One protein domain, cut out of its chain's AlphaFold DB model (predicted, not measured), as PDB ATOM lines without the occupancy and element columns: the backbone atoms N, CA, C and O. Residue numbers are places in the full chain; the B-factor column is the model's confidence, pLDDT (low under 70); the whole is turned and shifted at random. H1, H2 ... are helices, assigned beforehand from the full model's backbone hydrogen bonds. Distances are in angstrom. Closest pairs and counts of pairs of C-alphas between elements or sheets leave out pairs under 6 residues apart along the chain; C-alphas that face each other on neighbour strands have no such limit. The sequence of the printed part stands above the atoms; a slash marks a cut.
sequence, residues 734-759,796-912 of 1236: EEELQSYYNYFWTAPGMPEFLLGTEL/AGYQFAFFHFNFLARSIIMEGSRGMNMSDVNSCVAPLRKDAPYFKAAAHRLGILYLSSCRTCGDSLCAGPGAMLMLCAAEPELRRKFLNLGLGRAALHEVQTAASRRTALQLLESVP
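What this domain is: This is residues 734 to 759 and 796 to 912 of the 1236 residues of the protein "ASCC2 protein" of Symbiodinium necroappetens (UniProt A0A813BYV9). A compact body of helices is built round the hairpin H5 and H6, with H3 packed along H5 and H9 along H6. H2 packs on H5 toward one end, where H1 lies outermost and loosely attached; H7 packs on H5, H4 on H6 and H9, and H8 on H9. The 143 printed residues hold nine named helices, H1 to H9, and no named strand: the class is all helix. The radius of gyration of the C-alphas is 14.4 A; the spans are 40 by 33 by 27 A.

Where its parts are: H1, residues 734 to 746, starts at C-alpha 734 (-5.055, -29.650, -30.730) and is 18.4 A long. H2 is 750 to 756, H3 796 to 812, 24.9 A, and H4 822 to 827. H5, 839 to 856, is 25.5 A long. H6 is 865 to 874, H7 876 to 884 and H8 887 to 894. H9, 898 to 910, 19.0 A, ends at C-alpha 910 (8.199, -6.196, -34.738).

How they stand to each other: H5 and H6 are the hubs, touching five helices each. C-alphas 847 and 868 are their closest, 6.3 A. H3 touches H5 at a shallow tilt of 32 degrees, opposite ways; C-alphas 812 and 839 are closest, 5.7 A. H9 touches H6 at 18 degrees, a shallow tilt, the same way; C-alphas 873 and 910 are closest, 5.8 A. H1 is apart from H5. Every O i to N i+4 pair is within hydrogen-bond range in H2 to H7, against 8 of 9 in H1, 3 of 4 in H8 and 7 of 9 in H9.

The domain as a whole: Residues 760 to 795 are not printed; C-alphas 759 and 796 are 10.6 A apart. The link H4 to H5 is long. Mean pLDDT of the printed part is 74.3; 61 residues are under 70, among them 888 to 911.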
ATOM      1  N   GLU A 734      -6.398 -30.265 -30.670       76.94
ATOM      2  CA  GLU A 734      -5.055 -29.650 -30.730       76.94
ATOM      3  C   GLU A 734      -3.944 -30.479 -30.040       76.94
ATOM      4  O   GLU A 734      -2.813 -30.540 -30.530       76.94
ATOM      5  N   GLU A 735      -4.256 -31.189 -28.949       75.44
ATOM      6  CA  GLU A 735      -3.299 -32.073 -28.261       75.44
ATOM      7  C   GLU A 735      -2.890 -33.286 -29.115       75.44
ATOM      8  O   GLU A 735      -1.705 -33.628 -29.241       75.44
ATOM      9  N   GLU A 736      -3.865 -33.920 -29.762       81.88
ATOM     10  CA  GLU A 736      -3.627 -35.014 -30.700       81.88
ATOM     11  C   GLU A 736      -2.926 -34.504 -31.967       81.88
ATOM     12  O   GLU A 736      -2.117 -35.218 -32.566       81.88
ATOM     13  N   LEU A 737      -3.164 -33.245 -32.342       82.94
ATOM     14  CA  LEU A 737      -2.609 -32.616 -33.530       82.94
ATOM     15  C   LEU A 737      -1.096 -32.388 -33.431       82.94
ATOM     16  O   LEU A 737      -0.344 -32.706 -34.359       82.94
ATOM     17  N   GLN A 738      -0.617 -31.907 -32.283       85.81
ATOM     18  CA  GLN A 738       0.819 -31.771 -32.029       85.81
ATOM     19  C   GLN A 738       1.525 -33.135 -32.079       85.81
ATOM     20  O   GLN A 738       2.621 -33.258 -32.641       85.81
ATOM     21  N   SER A 739       0.897 -34.172 -31.523       87.56
ATOM     22  CA  SER A 739       1.401 -35.547 -31.586       87.56
ATOM     23  C   SER A 739       1.403 -36.078 -33.019       87.56
ATOM     24  O   SER A 739       2.410 -36.632 -33.459       87.56
ATOM     25  N   TYR A 740       0.336 -35.834 -33.780       89.00
ATOM     26  CA  TYR A 740       0.216 -36.200 -35.189       89.00
ATOM     27  C   TYR A 740       1.366 -35.631 -36.029       89.00
ATOM     28  O   TYR A 740       2.067 -36.389 -36.704       89.00
ATOM     29  N   TYR A 741       1.634 -34.324 -35.939       90.75
ATOM     30  CA  TYR A 741       2.745 -33.718 -36.673       90.75
ATOM     31  C   TYR A 741       4.107 -34.214 -36.185       90.75
ATOM     32  O   TYR A 741       4.993 -34.438 -37.007       90.75
ATOM     33  N   ASN A 742       4.279 -34.473 -34.886       90.12
ATOM     34  CA  ASN A 742       5.498 -35.107 -34.382       90.12
ATOM     35  C   ASN A 742       5.714 -36.499 -35.004       90.12
ATOM     36  O   ASN A 742       6.828 -36.806 -35.432       90.12
ATOM     37  N   TYR A 743       4.678 -37.332 -35.138       90.25
ATOM     38  CA  TYR A 743       4.785 -38.611 -35.852       90.25
ATOM     39  C   TYR A 743       5.109 -38.417 -37.335       90.25
ATOM     40  O   TYR A 743       5.933 -39.142 -37.891       90.25
ATOM     41  N   PHE A 744       4.499 -37.416 -37.970       90.56
ATOM     42  CA  PHE A 744       4.674 -37.148 -39.397       90.56
ATOM     43  C   PHE A 744       6.087 -36.670 -39.727       90.56
ATOM     44  O   PHE A 744       6.741 -37.230 -40.604       90.56
ATOM     45  N   TRP A 745       6.609 -35.699 -38.980       92.44
ATOM     46  CA  TRP A 745       7.966 -35.180 -39.160       92.44
ATOM     47  C   TRP A 745       9.055 -36.192 -38.804       92.44
ATOM     48  O   TRP A 745      10.168 -36.089 -39.310       92.44
ATOM     49  N   THR A 746       8.752 -37.179 -37.958       89.94
ATOM     50  CA  THR A 746       9.720 -38.210 -37.549       89.94
ATOM     51  C   THR A 746       9.635 -39.494 -38.373       89.94
ATOM     52  O   THR A 746      10.450 -40.404 -38.176       89.94
ATOM     53  N   ALA A 747       8.702 -39.575 -39.326       90.88
ATOM     54  CA  ALA A 747       8.594 -40.715 -40.222       90.88
ATOM     55  C   ALA A 747       9.800 -40.801 -41.182       90.88
ATOM     56  O   ALA A 747      10.253 -39.775 -41.699       90.88
ATOM     57  N   PRO A 748      10.341 -42.010 -41.440       89.69
ATOM     58  CA  PRO A 748      11.482 -42.202 -42.335       89.69
ATOM     59  C   PRO A 748      11.320 -41.506 -43.701       89.69
ATOM     60  O   PRO A 748      10.382 -41.766 -44.447       89.69
ATOM     61  N   GLY A 749      12.273 -40.641 -44.035       88.62
ATOM     62  CA  GLY A 749      12.368 -39.833 -45.255       88.62
ATOM     63  C   GLY A 749      11.617 -38.494 -45.235       88.62
ATOM     64  O   GLY A 749      11.742 -37.733 -46.194       88.62
ATOM     65  N   MET A 750      10.823 -38.188 -44.203       90.69
ATOM     66  CA  MET A 750       9.954 -37.002 -44.213       90.69
ATOM     67  C   MET A 750      10.697 -35.662 -44.102       90.69
ATOM     68  O   MET A 750      10.373 -34.769 -44.885       90.69
ATOM     69  N   PRO A 751      11.694 -35.472 -43.218       91.06
ATOM     70  CA  PRO A 751      12.507 -34.257 -43.189       91.06
ATOM     71  C   PRO A 751      13.228 -33.999 -44.511       91.06
ATOM     72  O   PRO A 751      13.192 -32.881 -45.017       91.06
ATOM     73  N   GLU A 752      13.824 -35.030 -45.116       88.75
ATOM     74  CA  GLU A 752      14.454 -34.922 -46.434       88.75
ATOM     75  C   GLU A 752      13.440 -34.515 -47.504       88.75
ATOM     76  O   GLU A 752      13.729 -33.663 -48.345       88.75
ATOM     77  N   PHE A 753      12.231 -35.075 -47.447       88.31
ATOM     78  CA  PHE A 753      11.158 -34.723 -48.361       88.31
ATOM     79  C   PHE A 753      10.683 -33.276 -48.172       88.31
ATOM     80  O   PHE A 753      10.650 -32.511 -49.133       88.31
ATOM     81  N   LEU A 754      10.341 -32.865 -46.955       88.31
ATOM     82  CA  LEU A 754       9.778 -31.539 -46.701       88.31
ATOM     83  C   LEU A 754      10.829 -30.432 -46.887       88.31
ATOM     84  O   LEU A 754      10.595 -29.414 -47.538       88.31
ATOM     85  N   LEU A 755      12.036 -30.641 -46.367       88.19
ATOM     86  CA  LEU A 755      13.072 -29.608 -46.349       88.19
ATOM     87  C   LEU A 755      13.940 -29.622 -47.614       88.19
ATOM     88  O   LEU A 755      14.388 -28.563 -48.055       88.19
ATOM     89  N   GLY A 756      14.155 -30.799 -48.210       83.56
ATOM     90  CA  GLY A 756      15.058 -30.998 -49.346       83.56
ATOM     91  C   GLY A 756      14.393 -31.016 -50.724       83.56
ATOM     92  O   GLY A 756      15.087 -30.845 -51.724       83.56
ATOM     93  N   THR A 757      13.070 -31.188 -50.828       83.69
ATOM     94  CA  THR A 757      12.409 -31.252 -52.147       83.69
ATOM     95  C   THR A 757      12.378 -29.885 -52.816       83.69
ATOM     96  O   THR A 757      11.546 -29.052 -52.464       83.69
ATOM     97  N   GLU A 758      13.218 -29.658 -53.826       80.31
ATOM     98  CA  GLU A 758      13.132 -28.468 -54.679       80.31
ATOM     99  C   GLU A 758      11.744 -28.349 -55.323       80.31
ATOM    100  O   GLU A 758      11.285 -29.230 -56.055       80.31
ATOM    101  N   LEU A 759      11.053 -27.242 -55.059       74.62
ATOM    102  CA  LEU A 759       9.798 -26.905 -55.721       74.62
ATOM    103  C   LEU A 759      10.118 -25.967 -56.883       74.62
ATOM    104  O   LEU A 759       9.945 -24.759 -56.788       74.62
ATOM    105  N   ALA A 796       0.764 -28.555 -62.301       59.00
ATOM    106  CA  ALA A 796       1.330 -29.595 -61.414       59.00
ATOM    107  C   ALA A 796       2.211 -29.059 -60.295       59.00
ATOM    108  O   ALA A 796       2.098 -29.481 -59.145       59.00
ATOM    109  N   GLY A 797       3.175 -28.215 -60.682       67.75
ATOM    110  CA  GLY A 797       4.167 -27.696 -59.750       67.75
ATOM    111  C   GLY A 797       3.474 -26.849 -58.697       67.75
ATOM    112  O   GLY A 797       3.842 -26.910 -57.531       67.75
ATOM    113  N   TYR A 798       2.425 -26.147 -59.118       75.69
ATOM    114  CA  TYR A 798       1.603 -25.300 -58.282       75.69
ATOM    115  C   TYR A 798       0.766 -26.101 -57.275       75.69
ATOM    116  O   TYR A 798       0.942 -25.901 -56.079       75.69
ATOM    117  N   GLN A 799      -0.043 -27.073 -57.717       79.12
ATOM    118  CA  GLN A 799      -0.883 -27.896 -56.827       79.12
ATOM    119  C   GLN A 799      -0.033 -28.614 -55.761       79.12
ATOM    120  O   GLN A 799      -0.283 -28.544 -54.557       79.12
ATOM    121  N   PHE A 800       1.068 -29.246 -56.183       82.62
ATOM    122  CA  PHE A 800       1.960 -29.923 -55.244       82.62
ATOM    123  C   PHE A 800       2.680 -28.938 -54.306       82.62
ATOM    124  O   PHE A 800       2.833 -29.217 -53.114       82.62
ATOM    125  N   ALA A 801       3.112 -27.779 -54.814       82.31
ATOM    126  CA  ALA A 801       3.738 -26.760 -53.980       82.31
ATOM    127  C   ALA A 801       2.769 -26.168 -52.964       82.31
ATOM    128  O   ALA A 801       3.160 -25.935 -51.824       82.31
ATOM    129  N   PHE A 802       1.507 -26.001 -53.337       82.56
ATOM    130  CA  PHE A 802       0.472 -25.511 -52.449       82.56
ATOM    131  C   PHE A 802       0.140 -26.560 -51.372       82.56
ATOM    132  O   PHE A 802      -0.024 -26.191 -50.212       82.56
ATOM    133  N   PHE A 803       0.138 -27.867 -51.682       87.75
ATOM    134  CA  PHE A 803       0.013 -28.923 -50.665       87.75
ATOM    135  C   PHE A 803       1.169 -28.835 -49.667       87.75
ATOM    136  O   PHE A 803       0.954 -28.809 -48.458       87.75
ATOM    137  N   HIS A 804       2.392 -28.729 -50.188       87.81
ATOM    138  CA  HIS A 804       3.599 -28.626 -49.379       87.81
ATOM    139  C   HIS A 804       3.557 -27.375 -48.481       87.81
ATOM    140  O   HIS A 804       3.792 -27.468 -47.277       87.81
ATOM    141  N   PHE A 805       3.183 -26.224 -49.041       87.06
ATOM    142  CA  PHE A 805       3.008 -24.970 -48.314       87.06
ATOM    143  C   PHE A 805       1.992 -25.118 -47.174       87.06
ATOM    144  O   PHE A 805       2.309 -24.822 -46.024       87.06
ATOM    145  N   ASN A 806       0.802 -25.651 -47.466       84.75
ATOM    146  CA  ASN A 806      -0.256 -25.830 -46.472       84.75
ATOM    147  C   ASN A 806       0.146 -26.798 -45.366       84.75
ATOM    148  O   ASN A 806      -0.111 -26.531 -44.195       84.75
ATOM    149  N   PHE A 807       0.809 -27.900 -45.714       89.62
ATOM    150  CA  PHE A 807       1.291 -28.863 -44.733       89.62
ATOM    151  C   PHE A 807       2.312 -28.230 -43.774       89.62
ATOM    152  O   PHE A 807       2.230 -28.412 -42.557       89.62
ATOM    153  N   LEU A 808       3.258 -27.449 -44.308       89.50
ATOM    154  CA  LEU A 808       4.247 -26.731 -43.504       89.50
ATOM    155  C   LEU A 808       3.590 -25.667 -42.620       89.50
ATOM    156  O   LEU A 808       3.880 -25.640 -41.430       89.50
ATOM    157  N   ALA A 809       2.686 -24.847 -43.170       87.00
ATOM    158  CA  ALA A 809       1.966 -23.810 -42.429       87.00
ATOM    159  C   ALA A 809       1.134 -24.404 -41.282       87.00
ATOM    160  O   ALA A 809       1.231 -23.962 -40.140       87.00
ATOM    161  N   ARG A 810       0.389 -25.480 -41.549       86.31
ATOM    162  CA  ARG A 810      -0.404 -26.175 -40.527       86.31
ATOM    163  C   ARG A 810       0.444 -26.904 -39.489       86.31
ATOM    164  O   ARG A 810      -0.013 -27.085 -38.368       86.31
ATOM    165  N   SER A 811       1.677 -27.297 -39.819       89.00
ATOM    166  CA  SER A 811       2.588 -27.902 -38.837       89.00
ATOM    167  C   SER A 811       2.974 -26.911 -37.734       89.00
ATOM    168  O   SER A 811       3.161 -27.329 -36.591       89.00
ATOM    169  N   ILE A 812       3.090 -25.618 -38.059       88.69
ATOM    170  CA  ILE A 812       3.642 -24.576 -37.175       88.69
ATOM    171  C   ILE A 812       2.590 -23.679 -36.502       88.69
ATOM    172  O   ILE A 812       2.948 -22.954 -35.574       88.69
ATOM    173  N   ILE A 813       1.331 -23.714 -36.943       85.69
ATOM    174  CA  ILE A 813       0.217 -22.925 -36.392       85.69
ATOM    175  C   ILE A 813      -0.675 -23.838 -35.531       85.69
ATOM    176  O   ILE A 813      -0.891 -24.989 -35.903       85.69
ATOM    177  N   MET A 814      -1.167 -23.341 -34.393       81.94
ATOM    178  CA  MET A 814      -2.158 -24.018 -33.544       81.94
ATOM    179  C   MET A 814      -3.571 -23.787 -34.079       81.94
ATOM    180  O   MET A 814      -3.923 -22.660 -34.431       81.94
ATOM    181  N   GLU A 815      -4.397 -24.832 -34.128       73.81
ATOM    182  CA  GLU A 815      -5.791 -24.696 -34.535       73.81
ATOM    183  C   GLU A 815      -6.630 -24.173 -33.361       73.81
ATOM    184  O   GLU A 815      -6.635 -24.722 -32.260       73.81
ATOM    185  N   GLY A 816      -7.362 -23.081 -33.593       67.19
ATOM    186  CA  GLY A 816      -8.409 -22.654 -32.669       67.19
ATOM    187  C   GLY A 816      -9.556 -23.671 -32.631       67.19
ATOM    188  O   GLY A 816      -9.748 -24.454 -33.560       67.19
ATOM    189  N   SER A 817     -10.392 -23.610 -31.593       47.88
ATOM    190  CA  SER A 817     -11.514 -24.540 -31.367       47.88
ATOM    191  C   SER A 817     -12.563 -24.617 -32.493       47.88
ATOM    192  O   SER A 817     -13.429 -25.487 -32.455       47.88
ATOM    193  N   ARG A 818     -12.508 -23.731 -33.496       55.47
ATOM    194  CA  ARG A 818     -13.444 -23.673 -34.635       55.47
ATOM    195  C   ARG A 818     -12.937 -24.362 -35.911       55.47
ATOM    196  O   ARG A 818     -13.647 -24.339 -36.914       55.47
ATOM    197  N   GLY A 819     -11.762 -24.993 -35.870       60.09
ATOM    198  CA  GLY A 819     -11.085 -25.510 -37.060       60.09
ATOM    199  C   GLY A 819     -10.469 -24.371 -37.875       60.09
ATOM    200  O   GLY A 819     -11.041 -23.290 -37.993       60.09
ATOM    201  N   MET A 820      -9.269 -24.585 -38.412       61.19
ATOM    202  CA  MET A 820      -8.521 -23.504 -39.054       61.19
ATOM    203  C   MET A 820      -8.976 -23.305 -40.504       61.19
ATOM    204  O   MET A 820      -8.782 -24.179 -41.363       61.19
ATOM    205  N   ASN A 821      -9.564 -22.145 -40.799       63.38
ATOM    206  CA  ASN A 821      -9.794 -21.725 -42.178       63.38
ATOM    207  C   ASN A 821      -8.497 -21.083 -42.737       63.38
ATOM    208  O   ASN A 821      -7.612 -20.666 -41.991       63.38
ATOM    209  N   MET A 822      -8.329 -21.026 -44.064       60.56
ATOM    210  CA  MET A 822      -7.138 -20.378 -44.646       60.56
ATOM    211  C   MET A 822      -7.096 -18.872 -44.366       60.56
ATOM    212  O   MET A 822      -6.014 -18.292 -44.334       60.56
ATOM    213  N   SER A 823      -8.245 -18.244 -44.104       63.62
ATOM    214  CA  SER A 823      -8.283 -16.853 -43.658       63.62
ATOM    215  C   SER A 823      -7.633 -16.648 -42.286       63.62
ATOM    216  O   SER A 823      -7.068 -15.587 -42.085       63.62
ATOM    217  N   ASP A 824      -7.602 -17.639 -41.390       66.50
ATOM    218  CA  ASP A 824      -6.965 -17.556 -40.066       66.50
ATOM    219  C   ASP A 824      -5.437 -17.605 -40.189       66.50
ATOM    220  O   ASP A 824      -4.708 -16.890 -39.499       66.50
ATOM    221  N   VAL A 825      -4.945 -18.417 -41.134       64.12
ATOM    222  CA  VAL A 825      -3.530 -18.456 -41.541       64.12
ATOM    223  C   VAL A 825      -3.116 -17.121 -42.159       64.12
ATOM    224  O   VAL A 825      -2.012 -16.637 -41.908       64.12
ATOM    225  N   ASN A 826      -4.012 -16.510 -42.935       64.19
ATOM    226  CA  ASN A 826      -3.781 -15.222 -43.582       64.19
ATOM    227  C   ASN A 826      -3.946 -14.024 -42.632       64.19
ATOM    228  O   ASN A 826      -3.295 -13.007 -42.847       64.19
ATOM    229  N   SER A 827      -4.772 -14.135 -41.588       63.75
ATOM    230  CA  SER A 827      -5.119 -13.031 -40.678       63.75
ATOM    231  C   SER A 827      -4.186 -12.883 -39.476       63.75
ATOM    232  O   SER A 827      -4.334 -11.936 -38.709       63.75
ATOM    233  N   CYS A 828      -3.234 -13.802 -39.295       64.69
ATOM    234  CA  CYS A 828      -2.247 -13.787 -38.205       64.69
ATOM    235  C   CYS A 828      -2.793 -13.922 -36.788       64.69
ATOM    236  O   CYS A 828      -2.089 -13.621 -35.824       64.69
ATOM    237  N   VAL A 829      -4.030 -14.384 -36.642       66.94
ATOM    238  CA  VAL A 829      -4.662 -14.501 -35.322       66.94
ATOM    239  C   VAL A 829      -4.284 -15.815 -34.631       66.94
ATOM    240  O   VAL A 829      -4.315 -15.908 -33.404       66.94
ATOM    241  N   ALA A 830      -3.898 -16.837 -35.395       77.75
ATOM    242  CA  ALA A 830      -3.646 -18.165 -34.853       77.75
ATOM    243  C   ALA A 830      -2.274 -18.258 -34.143       77.75
ATOM    244  O   ALA A 830      -1.242 -17.908 -34.723       77.75
ATOM    245  N   PRO A 831      -2.213 -18.747 -32.893       82.00
ATOM    246  CA  PRO A 831      -0.957 -18.823 -32.154       82.00
ATOM    247  C   PRO A 831      -0.018 -19.903 -32.731       82.00
ATOM    248  O   PRO A 831      -0.453 -20.866 -33.353       82.00
ATOM    249  N   LEU A 832       1.300 -19.742 -32.556       85.56
ATOM    250  CA  LEU A 832       2.316 -20.619 -33.165       85.56
ATOM    251  C   LEU A 832       2.805 -21.719 -32.213       85.56
ATOM    252  O   LEU A 832       3.038 -21.464 -31.033       85.56
ATOM    253  N   ARG A 833       3.108 -22.903 -32.758       87.44
ATOM    254  CA  ARG A 833       3.723 -24.048 -32.056       87.44
ATOM    255  C   ARG A 833       5.233 -23.877 -31.894       87.44
ATOM    256  O   ARG A 833       6.021 -24.663 -32.422       87.44
ATOM    257  N   LYS A 834       5.653 -22.826 -31.189       85.88
ATOM    258  CA  LYS A 834       7.079 -22.477 -31.026       85.88
ATOM    259  C   LYS A 834       7.896 -23.583 -30.351       85.88
ATOM    260  O   LYS A 834       9.079 -23.728 -30.649       85.88
ATOM    261  N   ASP A 835       7.253 -24.381 -29.502       87.06
ATOM    262  CA  ASP A 835       7.892 -25.468 -28.756       87.06
ATOM    263  C   ASP A 835       8.033 -26.768 -29.568       87.06
ATOM    264  O   ASP A 835       8.703 -27.710 -29.134       87.06
ATOM    265  N   ALA A 836       7.440 -26.842 -30.767       87.69
ATOM    266  CA  ALA A 836       7.571 -28.014 -31.621       87.69
ATOM    267  C   ALA A 836       9.011 -28.138 -32.160       87.69
ATOM    268  O   ALA A 836       9.573 -27.170 -32.681       87.69
ATOM    269  N   PRO A 837       9.622 -29.338 -32.135       85.94
ATOM    270  CA  PRO A 837      11.034 -29.503 -32.482       85.94
ATOM    271  C   PRO A 837      11.330 -29.175 -33.956       85.94
ATOM    272  O   PRO A 837      12.432 -28.737 -34.281       85.94
ATOM    273  N   TYR A 838      10.342 -29.339 -34.843       89.75
ATOM    274  CA  TYR A 838      10.434 -29.022 -36.271       89.75
ATOM    275  C   TYR A 838      10.085 -27.564 -36.606       89.75
ATOM    276  O   TYR A 838      10.247 -27.170 -37.761       89.75
ATOM    277  N   PHE A 839       9.627 -26.748 -35.641       89.12
ATOM    278  CA  PHE A 839       9.091 -25.404 -35.892       89.12
ATOM    279  C   PHE A 839      10.044 -24.539 -36.719       89.12
ATOM    280  O   PHE A 839       9.671 -24.055 -37.784       89.12
ATOM    281  N   LYS A 840      11.309 -24.413 -36.292       85.50
ATOM    282  CA  LYS A 840      12.295 -23.558 -36.975       85.50
ATOM    283  C   LYS A 840      12.590 -24.020 -38.401       85.50
ATOM    284  O   LYS A 840      12.715 -23.190 -39.297       85.50
ATOM    285  N   ALA A 841      12.688 -25.330 -38.625       85.69
ATOM    286  CA  ALA A 841      12.968 -25.881 -39.949       85.69
ATOM    287  C   ALA A 841      11.760 -25.747 -40.888       85.69
ATOM    288  O   ALA A 841      11.920 -25.329 -42.036       85.69
ATOM    289  N   ALA A 842      10.556 -26.030 -40.384       88.00
ATOM    290  CA  ALA A 842       9.305 -25.858 -41.111       88.00
ATOM    291  C   ALA A 842       9.067 -24.386 -41.479       88.00
ATOM    292  O   ALA A 842       8.811 -24.082 -42.640       88.00
ATOM    293  N   ALA A 843       9.252 -23.475 -40.521       86.25
ATOM    294  CA  ALA A 843       9.172 -22.031 -40.707       86.25
ATOM    295  C   ALA A 843      10.168 -21.525 -41.758       86.25
ATOM    296  O   ALA A 843       9.812 -20.800 -42.686       86.25
ATOM    297  N   HIS A 844      11.428 -21.952 -41.635       84.88
ATOM    298  CA  HIS A 844      12.478 -21.607 -42.582       84.88
ATOM    299  C   HIS A 844      12.133 -22.069 -44.002       84.88
ATOM    300  O   HIS A 844      12.281 -21.314 -44.964       84.88
ATOM    301  N   ARG A 845      11.647 -23.309 -44.140       86.62
ATOM    302  CA  ARG A 845      11.253 -23.859 -45.435       86.62
ATOM    303  C   ARG A 845      10.048 -23.131 -46.007       86.62
ATOM    304  O   ARG A 845      10.098 -22.759 -47.176       86.62
ATOM    305  N   LEU A 846       9.018 -22.889 -45.195       85.62
ATOM    306  CA  LEU A 846       7.811 -22.177 -45.605       85.62
ATOM    307  C   LEU A 846       8.158 -20.816 -46.209       85.62
ATOM    308  O   LEU A 846       7.684 -20.497 -47.295       85.62
ATOM    309  N   GLY A 847       9.071 -20.068 -45.585       83.00
ATOM    310  CA  GLY A 847       9.488 -18.782 -46.135       83.00
ATOM    311  C   GLY A 847      10.361 -18.847 -47.373       83.00
ATOM    312  O   GLY A 847      10.235 -17.979 -48.231       83.00
ATOM    313  N   ILE A 848      11.172 -19.891 -47.549       82.12
ATOM    314  CA  ILE A 848      11.842 -20.120 -48.837       82.12
ATOM    315  C   ILE A 848      10.807 -20.393 -49.933       82.12
ATOM    316  O   ILE A 848      10.935 -19.849 -51.029       82.12
ATOM    317  N   LEU A 849       9.787 -21.212 -49.650       81.38
ATOM    318  CA  LEU A 849       8.732 -21.514 -50.619       81.38
ATOM    319  C   LEU A 849       7.925 -20.266 -50.974       81.38
ATOM    320  O   LEU A 849       7.720 -20.005 -52.157       81.38
ATOM    321  N   TYR A 850       7.553 -19.471 -49.970       81.00
ATOM    322  CA  TYR A 850       6.869 -18.199 -50.163       81.00
ATOM    323  C   TYR A 850       7.696 -17.249 -51.035       81.00
ATOM    324  O   TYR A 850       7.246 -16.825 -52.094       81.00
ATOM    325  N   LEU A 851       8.961 -17.005 -50.686       76.19
ATOM    326  CA  LEU A 851       9.839 -16.130 -51.466       76.19
ATOM    327  C   LEU A 851      10.074 -16.628 -52.891       76.19
ATOM    328  O   LEU A 851      10.117 -15.837 -53.834       76.19
ATOM    329  N   SER A 852      10.232 -17.941 -53.063       75.25
ATOM    330  CA  SER A 852      10.343 -18.547 -54.387       75.25
ATOM    331  C   SER A 852       9.065 -18.328 -55.195       75.25
ATOM    332  O   SER A 852       9.148 -18.056 -56.392       75.25
ATOM    333  N   SER A 853       7.897 -18.408 -54.557       74.56
ATOM    334  CA  SER A 853       6.611 -18.181 -55.213       74.56
ATOM    335  C   SER A 853       6.408 -16.735 -55.645       74.56
ATOM    336  O   SER A 853       6.129 -16.507 -56.818       74.56
ATOM    337  N   CYS A 854       6.695 -15.760 -54.775       69.75
ATOM    338  CA  CYS A 854       6.612 -14.338 -55.115       69.75
ATOM    339  C   CYS A 854       7.553 -13.980 -56.275       69.75
ATOM    340  O   CYS A 854       7.254 -13.120 -57.093       69.75
ATOM    341  N   ARG A 855       8.696 -14.669 -56.391       68.25
ATOM    342  CA  ARG A 855       9.639 -14.470 -57.502       68.25
ATOM    343  C   ARG A 855       9.210 -15.119 -58.816       68.25
ATOM    344  O   ARG A 855       9.739 -14.728 -59.852       68.25
ATOM    345  N   THR A 856       8.369 -16.152 -58.781       63.88
ATOM    346  CA  THR A 856       8.088 -16.990 -59.961       63.88
ATOM    347  C   THR A 856       6.666 -16.879 -60.481       63.88
ATOM    348  O   THR A 856       6.480 -17.088 -61.678       63.88
ATOM    349  N   CYS A 857       5.687 -16.559 -59.634       58.94
ATOM    350  CA  CYS A 857       4.283 -16.756 -59.974       58.94
ATOM    351  C   CYS A 857       3.389 -15.512 -59.879       58.94
ATOM    352  O   CYS A 857       2.184 -15.684 -60.046       58.94
ATOM    353  N   GLY A 858       3.939 -14.314 -59.642       54.56
ATOM    354  CA  GLY A 858       3.187 -13.048 -59.626       54.56
ATOM    355  C   GLY A 858       2.234 -12.933 -58.439       54.56
ATOM    356  O   GLY A 858       2.533 -12.180 -57.532       54.56
ATOM    357  N   ASP A 859       1.186 -13.760 -58.400       51.53
ATOM    358  CA  ASP A 859      -0.005 -13.564 -57.557       51.53
ATOM    359  C   ASP A 859      -0.691 -14.873 -57.108       51.53
ATOM    360  O   ASP A 859      -1.823 -14.873 -56.639       51.53
ATOM    361  N   SER A 860      -0.083 -16.051 -57.290       47.78
ATOM    362  CA  SER A 860      -0.841 -17.312 -57.112       47.78
ATOM    363  C   SER A 860      -0.670 -18.010 -55.760       47.78
ATOM    364  O   SER A 860      -1.516 -18.811 -55.392       47.78
ATOM    365  N   LEU A 861       0.359 -17.715 -54.958       55.84
ATOM    366  CA  LEU A 861       0.503 -18.290 -53.603       55.84
ATOM    367  C   LEU A 861       0.085 -17.314 -52.481       55.84
ATOM    368  O   LEU A 861       0.466 -17.513 -51.328       55.84
ATOM    369  N   CYS A 862      -0.755 -16.318 -52.796       53.06
ATOM    370  CA  CYS A 862      -1.210 -15.225 -51.913       53.06
ATOM    371  C   CYS A 862      -1.966 -15.656 -50.639       53.06
ATOM    372  O   CYS A 862      -2.339 -14.829 -49.818       53.06
ATOM    373  N   ALA A 863      -2.157 -16.956 -50.396       52.78
ATOM    374  CA  ALA A 863      -2.711 -17.483 -49.143       52.78
ATOM    375  C   ALA A 863      -1.637 -17.746 -48.059       52.78
ATOM    376  O   ALA A 863      -1.728 -18.705 -47.294       52.78
ATOM    377  N   GLY A 864      -0.582 -16.933 -48.034       57.97
ATOM    378  CA  GLY A 864       0.594 -17.099 -47.180       57.97
ATOM    379  C   GLY A 864       1.218 -15.868 -46.499       57.97
ATOM    380  O   GLY A 864       2.081 -16.101 -45.642       57.97
ATOM    381  N   PRO A 865       0.846 -14.600 -46.791       64.25
ATOM    382  CA  PRO A 865       1.480 -13.441 -46.160       64.25
ATOM    383  C   PRO A 865       1.333 -13.499 -44.646       64.25
ATOM    384  O   PRO A 865       2.307 -13.315 -43.923       64.25
ATOM    385  N   GLY A 866       0.146 -13.871 -44.158       65.88
ATOM    386  CA  GLY A 866      -0.108 -13.940 -42.729       65.88
ATOM    387  C   GLY A 866       0.796 -14.933 -41.991       65.88
ATOM    388  O   GLY A 866       1.483 -14.582 -41.028       65.88
ATOM    389  N   ALA A 867       0.901 -16.163 -42.494       65.31
ATOM    390  CA  ALA A 867       1.804 -17.167 -41.930       65.31
ATOM    391  C   ALA A 867       3.258 -16.680 -41.919       65.31
ATOM    392  O   ALA A 867       3.976 -16.862 -40.936       65.31
ATOM    393  N   MET A 868       3.690 -16.026 -42.995       72.81
ATOM    394  CA  MET A 868       5.048 -15.510 -43.116       72.81
ATOM    395  C   MET A 868       5.349 -14.359 -42.172       72.81
ATOM    396  O   MET A 868       6.441 -14.292 -41.601       72.81
ATOM    397  N   LEU A 869       4.380 -13.479 -41.972       65.62
ATOM    398  CA  LEU A 869       4.502 -12.332 -41.092       65.62
ATOM    399  C   LEU A 869       4.484 -12.781 -39.621       65.62
ATOM    400  O   LEU A 869       5.344 -12.344 -38.857       65.62
ATOM    401  N   MET A 870       3.644 -13.761 -39.257       66.00
ATOM    402  CA  MET A 870       3.704 -14.430 -37.947       66.00
ATOM    403  C   MET A 870       5.060 -15.092 -37.697       66.00
ATOM    404  O   MET A 870       5.643 -14.944 -36.621       66.00
ATOM    405  N   LEU A 871       5.586 -15.814 -38.689       69.50
ATOM    406  CA  LEU A 871       6.886 -16.473 -38.583       69.50
ATOM    407  C   LEU A 871       8.022 -15.480 -38.377       69.50
ATOM    408  O   LEU A 871       8.895 -15.691 -37.532       69.50
ATOM    409  N   CYS A 872       7.997 -14.381 -39.124       68.00
ATOM    410  CA  CYS A 872       8.968 -13.315 -38.968       68.00
ATOM    411  C   CYS A 872       8.843 -12.656 -37.593       68.00
ATOM    412  O   CYS A 872       9.857 -12.473 -36.920       68.00
ATOM    413  N   ALA A 873       7.628 -12.364 -37.124       63.69
ATOM    414  CA  ALA A 873       7.400 -11.809 -35.792       63.69
ATOM    415  C   ALA A 873       7.917 -12.742 -34.680       63.69
ATOM    416  O   ALA A 873       8.499 -12.272 -33.701       63.69
ATOM    417  N   ALA A 874       7.783 -14.058 -34.852       67.25
ATOM    418  CA  ALA A 874       8.156 -15.048 -33.848       67.25
ATOM    419  C   ALA A 874       9.654 -15.385 -33.770       67.25
ATOM    420  O   ALA A 874      10.127 -15.684 -32.675       67.25
ATOM    421  N   GLU A 875      10.398 -15.339 -34.881       80.38
ATOM    422  CA  GLU A 875      11.815 -15.741 -34.939       80.38
ATOM    423  C   GLU A 875      12.691 -14.656 -35.607       80.38
ATOM    424  O   GLU A 875      12.736 -14.561 -36.840       80.38
ATOM    425  N   PRO A 876      13.437 -13.848 -34.823       76.50
ATOM    426  CA  PRO A 876      14.249 -12.739 -35.343       76.50
ATOM    427  C   PRO A 876      15.306 -13.150 -36.381       76.50
ATOM    428  O   PRO A 876      15.548 -12.434 -37.351       76.50
ATOM    429  N   GLU A 877      15.922 -14.325 -36.227       77.00
ATOM    430  CA  GLU A 877      16.919 -14.819 -37.188       77.00
ATOM    431  C   GLU A 877      16.296 -15.137 -38.554       77.00
ATOM    432  O   GLU A 877      16.867 -14.793 -39.593       77.00
ATOM    433  N   LEU A 878      15.109 -15.757 -38.560       75.62
ATOM    434  CA  LEU A 878      14.368 -16.049 -39.788       75.62
ATOM    435  C   LEU A 878      13.918 -14.764 -40.465       75.62
ATOM    436  O   LEU A 878      14.093 -14.625 -41.671       75.62
ATOM    437  N   ARG A 879      13.433 -13.797 -39.685       79.50
ATOM    438  CA  ARG A 879      13.090 -12.461 -40.175       79.50
ATOM    439  C   ARG A 879      14.263 -11.799 -40.884       79.50
ATOM    440  O   ARG A 879      14.117 -11.406 -42.036       79.50
ATOM    441  N   ARG A 880      15.441 -11.740 -40.253       76.62
ATOM    442  CA  ARG A 880      16.643 -11.156 -40.869       76.62
ATOM    443  C   ARG A 880      17.029 -11.888 -42.150       76.62
ATOM    444  O   ARG A 880      17.345 -11.262 -43.158       76.62
ATOM    445  N   LYS A 881      16.966 -13.220 -42.134       76.69
ATOM    446  CA  LYS A 881      17.270 -14.045 -43.306       76.69
ATOM    447  C   LYS A 881      16.281 -13.806 -44.447       76.69
ATOM    448  O   LYS A 881      16.711 -13.679 -45.585       76.69
ATOM    449  N   PHE A 882      14.986 -13.713 -44.162       76.44
ATOM    450  CA  PHE A 882      13.966 -13.478 -45.178       76.44
ATOM    451  C   PHE A 882      13.981 -12.047 -45.708       76.44
ATOM    452  O   PHE A 882      13.870 -11.866 -46.918       76.44
ATOM    453  N   LEU A 883      14.220 -11.049 -44.854       71.81
ATOM    454  CA  LEU A 883      14.465  -9.671 -45.287       71.81
ATOM    455  C   LEU A 883      15.671  -9.607 -46.240       71.81
ATOM    456  O   LEU A 883      15.551  -9.058 -47.330       71.81
ATOM    457  N   ASN A 884      16.774 -10.294 -45.920       72.06
ATOM    458  CA  ASN A 884      17.936 -10.405 -46.815       72.06
ATOM    459  C   ASN A 884      17.646 -11.162 -48.123       72.06
ATOM    460  O   ASN A 884      18.361 -10.993 -49.110       72.06
ATOM    461  N   LEU A 885      16.621 -12.015 -48.145       71.00
ATOM    462  CA  LEU A 885      16.172 -12.732 -49.339       71.00
ATOM    463  C   LEU A 885      15.088 -11.962 -50.127       71.00
ATOM    464  O   LEU A 885      14.591 -12.489 -51.126       71.00
ATOM    465  N   GLY A 886      14.746 -10.729 -49.734       69.56
ATOM    466  CA  GLY A 886      13.783  -9.870 -50.435       69.56
ATOM    467  C   GLY A 886      12.325 -10.060 -50.005       69.56
ATOM    468  O   GLY A 886      11.420  -9.809 -50.800       69.56
ATOM    469  N   LEU A 887      12.071 -10.525 -48.772       70.12
ATOM    470  CA  LEU A 887      10.710 -10.610 -48.219       70.12
ATOM    471  C   LEU A 887      10.055  -9.240 -48.092       70.12
ATOM    472  O   LEU A 887       8.839  -9.182 -48.191       70.12
ATOM    473  N   GLY A 888      10.838  -8.167 -47.925       66.12
ATOM    474  CA  GLY A 888      10.320  -6.798 -47.917       66.12
ATOM    475  C   GLY A 888       9.426  -6.566 -49.130       66.12
ATOM    476  O   GLY A 888       8.226  -6.392 -48.982       66.12
ATOM    477  N   ARG A 889       9.968  -6.748 -50.334       63.69
ATOM    478  CA  ARG A 889       9.215  -6.623 -51.589       63.69
ATOM    479  C   ARG A 889       7.965  -7.513 -51.693       63.69
ATOM    480  O   ARG A 889       6.956  -7.079 -52.233       63.69
ATOM    481  N   ALA A 890       8.032  -8.752 -51.206       63.22
ATOM    482  CA  ALA A 890       6.917  -9.702 -51.270       63.22
ATOM    483  C   ALA A 890       5.814  -9.419 -50.238       63.22
ATOM    484  O   ALA A 890       4.641  -9.629 -50.516       63.22
ATOM    485  N   ALA A 891       6.187  -8.967 -49.041       61.00
ATOM    486  CA  ALA A 891       5.245  -8.538 -48.016       61.00
ATOM    487  C   ALA A 891       4.559  -7.227 -48.420       61.00
ATOM    488  O   ALA A 891       3.380  -7.071 -48.137       61.00
ATOM    489  N   LEU A 892       5.284  -6.336 -49.105       59.12
ATOM    490  CA  LEU A 892       4.805  -5.044 -49.601       59.12
ATOM    491  C   LEU A 892       3.754  -5.170 -50.709       59.12
ATOM    492  O   LEU A 892       2.722  -4.516 -50.624       59.12
ATOM    493  N   HIS A 893       3.956  -6.070 -51.679       58.25
ATOM    494  CA  HIS A 893       2.960  -6.358 -52.725       58.25
ATOM    495  C   HIS A 893       1.592  -6.745 -52.142       58.25
ATOM    496  O   HIS A 893       0.544  -6.437 -52.694       58.25
ATOM    497  N   GLU A 894       1.604  -7.397 -50.984       58.19
ATOM    498  CA  GLU A 894       0.394  -7.880 -50.338       58.19
ATOM    499  C   GLU A 894      -0.321  -6.786 -49.543       58.19
ATOM    500  O   GLU A 894      -1.528  -6.895 -49.391       58.19
ATOM    501  N   VAL A 895       0.349  -5.715 -49.081       55.69
ATOM    502  CA  VAL A 895      -0.215  -4.633 -48.222       55.69
ATOM    503  C   VAL A 895      -1.438  -3.932 -48.827       55.69
ATOM    504  O   VAL A 895      -2.208  -3.293 -48.108       55.69
ATOM    505  N   GLN A 896      -1.659  -4.094 -50.131       52.91
ATOM    506  CA  GLN A 896      -2.806  -3.546 -50.848       52.91
ATOM    507  C   GLN A 896      -4.157  -4.143 -50.402       52.91
ATOM    508  O   GLN A 896      -5.187  -3.507 -50.607       52.91
ATOM    509  N   THR A 897      -4.188  -5.299 -49.720       57.50
ATOM    510  CA  THR A 897      -5.434  -5.846 -49.140       57.50
ATOM    511  C   THR A 897      -5.636  -5.425 -47.674       57.50
ATOM    512  O   THR A 897      -4.691  -5.319 -46.892       57.50
ATOM    513  N   ALA A 898      -6.884  -5.218 -47.241       50.59
ATOM    514  CA  ALA A 898      -7.177  -4.782 -45.867       50.59
ATOM    515  C   ALA A 898      -6.667  -5.766 -44.784       50.59
ATOM    516  O   ALA A 898      -6.188  -5.346 -43.730       50.59
ATOM    517  N   ALA A 899      -6.712  -7.079 -45.050       53.59
ATOM    518  CA  ALA A 899      -6.282  -8.116 -44.105       53.59
ATOM    519  C   ALA A 899      -4.748  -8.224 -43.974       53.59
ATOM    520  O   ALA A 899      -4.227  -8.499 -42.893       53.59
ATOM    521  N   SER A 900      -4.012  -7.988 -45.057       60.38
ATOM    522  CA  SER A 900      -2.545  -7.981 -45.068       60.38
ATOM    523  C   SER A 900      -1.962  -6.674 -44.530       60.38
ATOM    524  O   SER A 900      -0.871  -6.705 -43.963       60.38
ATOM    525  N   ARG A 901      -2.685  -5.546 -44.630       64.25
ATOM    526  CA  ARG A 901      -2.250  -4.236 -44.118       64.25
ATOM    527  C   ARG A 901      -1.972  -4.262 -42.615       64.25
ATOM    528  O   ARG A 901      -0.855  -3.950 -42.203       64.25
ATOM    529  N   ARG A 902      -2.930  -4.713 -41.793       63.12
ATOM    530  CA  ARG A 902      -2.742  -4.856 -40.331       63.12
ATOM    531  C   ARG A 902      -1.532  -5.730 -40.007       63.12
ATOM    532  O   ARG A 902      -0.722  -5.410 -39.137       63.12
ATOM    533  N   THR A 903      -1.386  -6.825 -40.734       60.25
ATOM    534  CA  THR A 903      -0.306  -7.780 -40.521       60.25
ATOM    535  C   THR A 903       1.062  -7.224 -40.921       60.25
ATOM    536  O   THR A 903       2.058  -7.429 -40.223       60.25
ATOM    537  N   ALA A 904       1.139  -6.500 -42.033       66.06
ATOM    538  CA  ALA A 904       2.359  -5.841 -42.461       66.06
ATOM    539  C   ALA A 904       2.788  -4.775 -41.450       66.06
ATOM    540  O   ALA A 904       3.968  -4.710 -41.102       66.06
ATOM    541  N   LEU A 905       1.838  -4.020 -40.891       66.12
ATOM    542  CA  LEU A 905       2.103  -3.085 -39.797       66.12
ATOM    543  C   LEU A 905       2.666  -3.805 -38.566       66.12
ATOM    544  O   LEU A 905       3.690  -3.378 -38.039       66.12
ATOM    545  N   GLN A 906       2.098  -4.947 -38.165       66.19
ATOM    546  CA  GLN A 906       2.638  -5.762 -37.067       66.19
ATOM    547  C   GLN A 906       4.054  -6.290 -37.352       66.19
ATOM    548  O   GLN A 906       4.909  -6.285 -36.460       66.19
ATOM    549  N   LEU A 907       4.350  -6.715 -38.587       68.19
ATOM    550  CA  LEU A 907       5.711  -7.093 -38.975       68.19
ATOM    551  C   LEU A 907       6.659  -5.905 -38.814       68.19
ATOM    552  O   LEU A 907       7.710  -6.054 -38.188       68.19
ATOM    553  N   LEU A 908       6.296  -4.747 -39.358       69.19
ATOM    554  CA  LEU A 908       7.108  -3.532 -39.326       69.19
ATOM    555  C   LEU A 908       7.338  -3.052 -37.889       69.19
ATOM    556  O   LEU A 908       8.460  -2.687 -37.531       69.19
ATOM    557  N   GLU A 909       6.320  -3.149 -37.033       66.81
ATOM    558  CA  GLU A 909       6.448  -2.904 -35.600       66.81
ATOM    559  C   GLU A 909       7.375  -3.908 -34.918       66.81
ATOM    560  O   GLU A 909       8.101  -3.539 -33.989       66.81
ATOM    561  N   SER A 910       7.369  -5.167 -35.350       66.44
ATOM    562  CA  SER A 910       8.199  -6.196 -34.738       66.44
ATOM    563  C   SER A 910       9.692  -5.979 -35.011       66.44
ATOM    564  O   SER A 910      10.499  -6.357 -34.158       66.44
ATOM    565  N   VAL A 911      10.084  -5.391 -36.157       69.31
ATOM    566  CA  VAL A 911      11.496  -5.200 -36.550       69.31
ATOM    567  C   VAL A 911      12.192  -4.240 -35.572       69.31
ATOM    568  O   VAL A 911      11.849  -3.053 -35.513       69.31
ATOM    569  N   PRO A 912      13.182  -4.710 -34.787       73.88
ATOM    570  CA  PRO A 912      13.907  -3.844 -33.876       73.88
ATOM    571  C   PRO A 912      14.699  -2.792 -34.655       73.88
ATOM    572  O   PRO A 912      15.248  -3.030 -35.727       73.88
TER     573      PRO A 912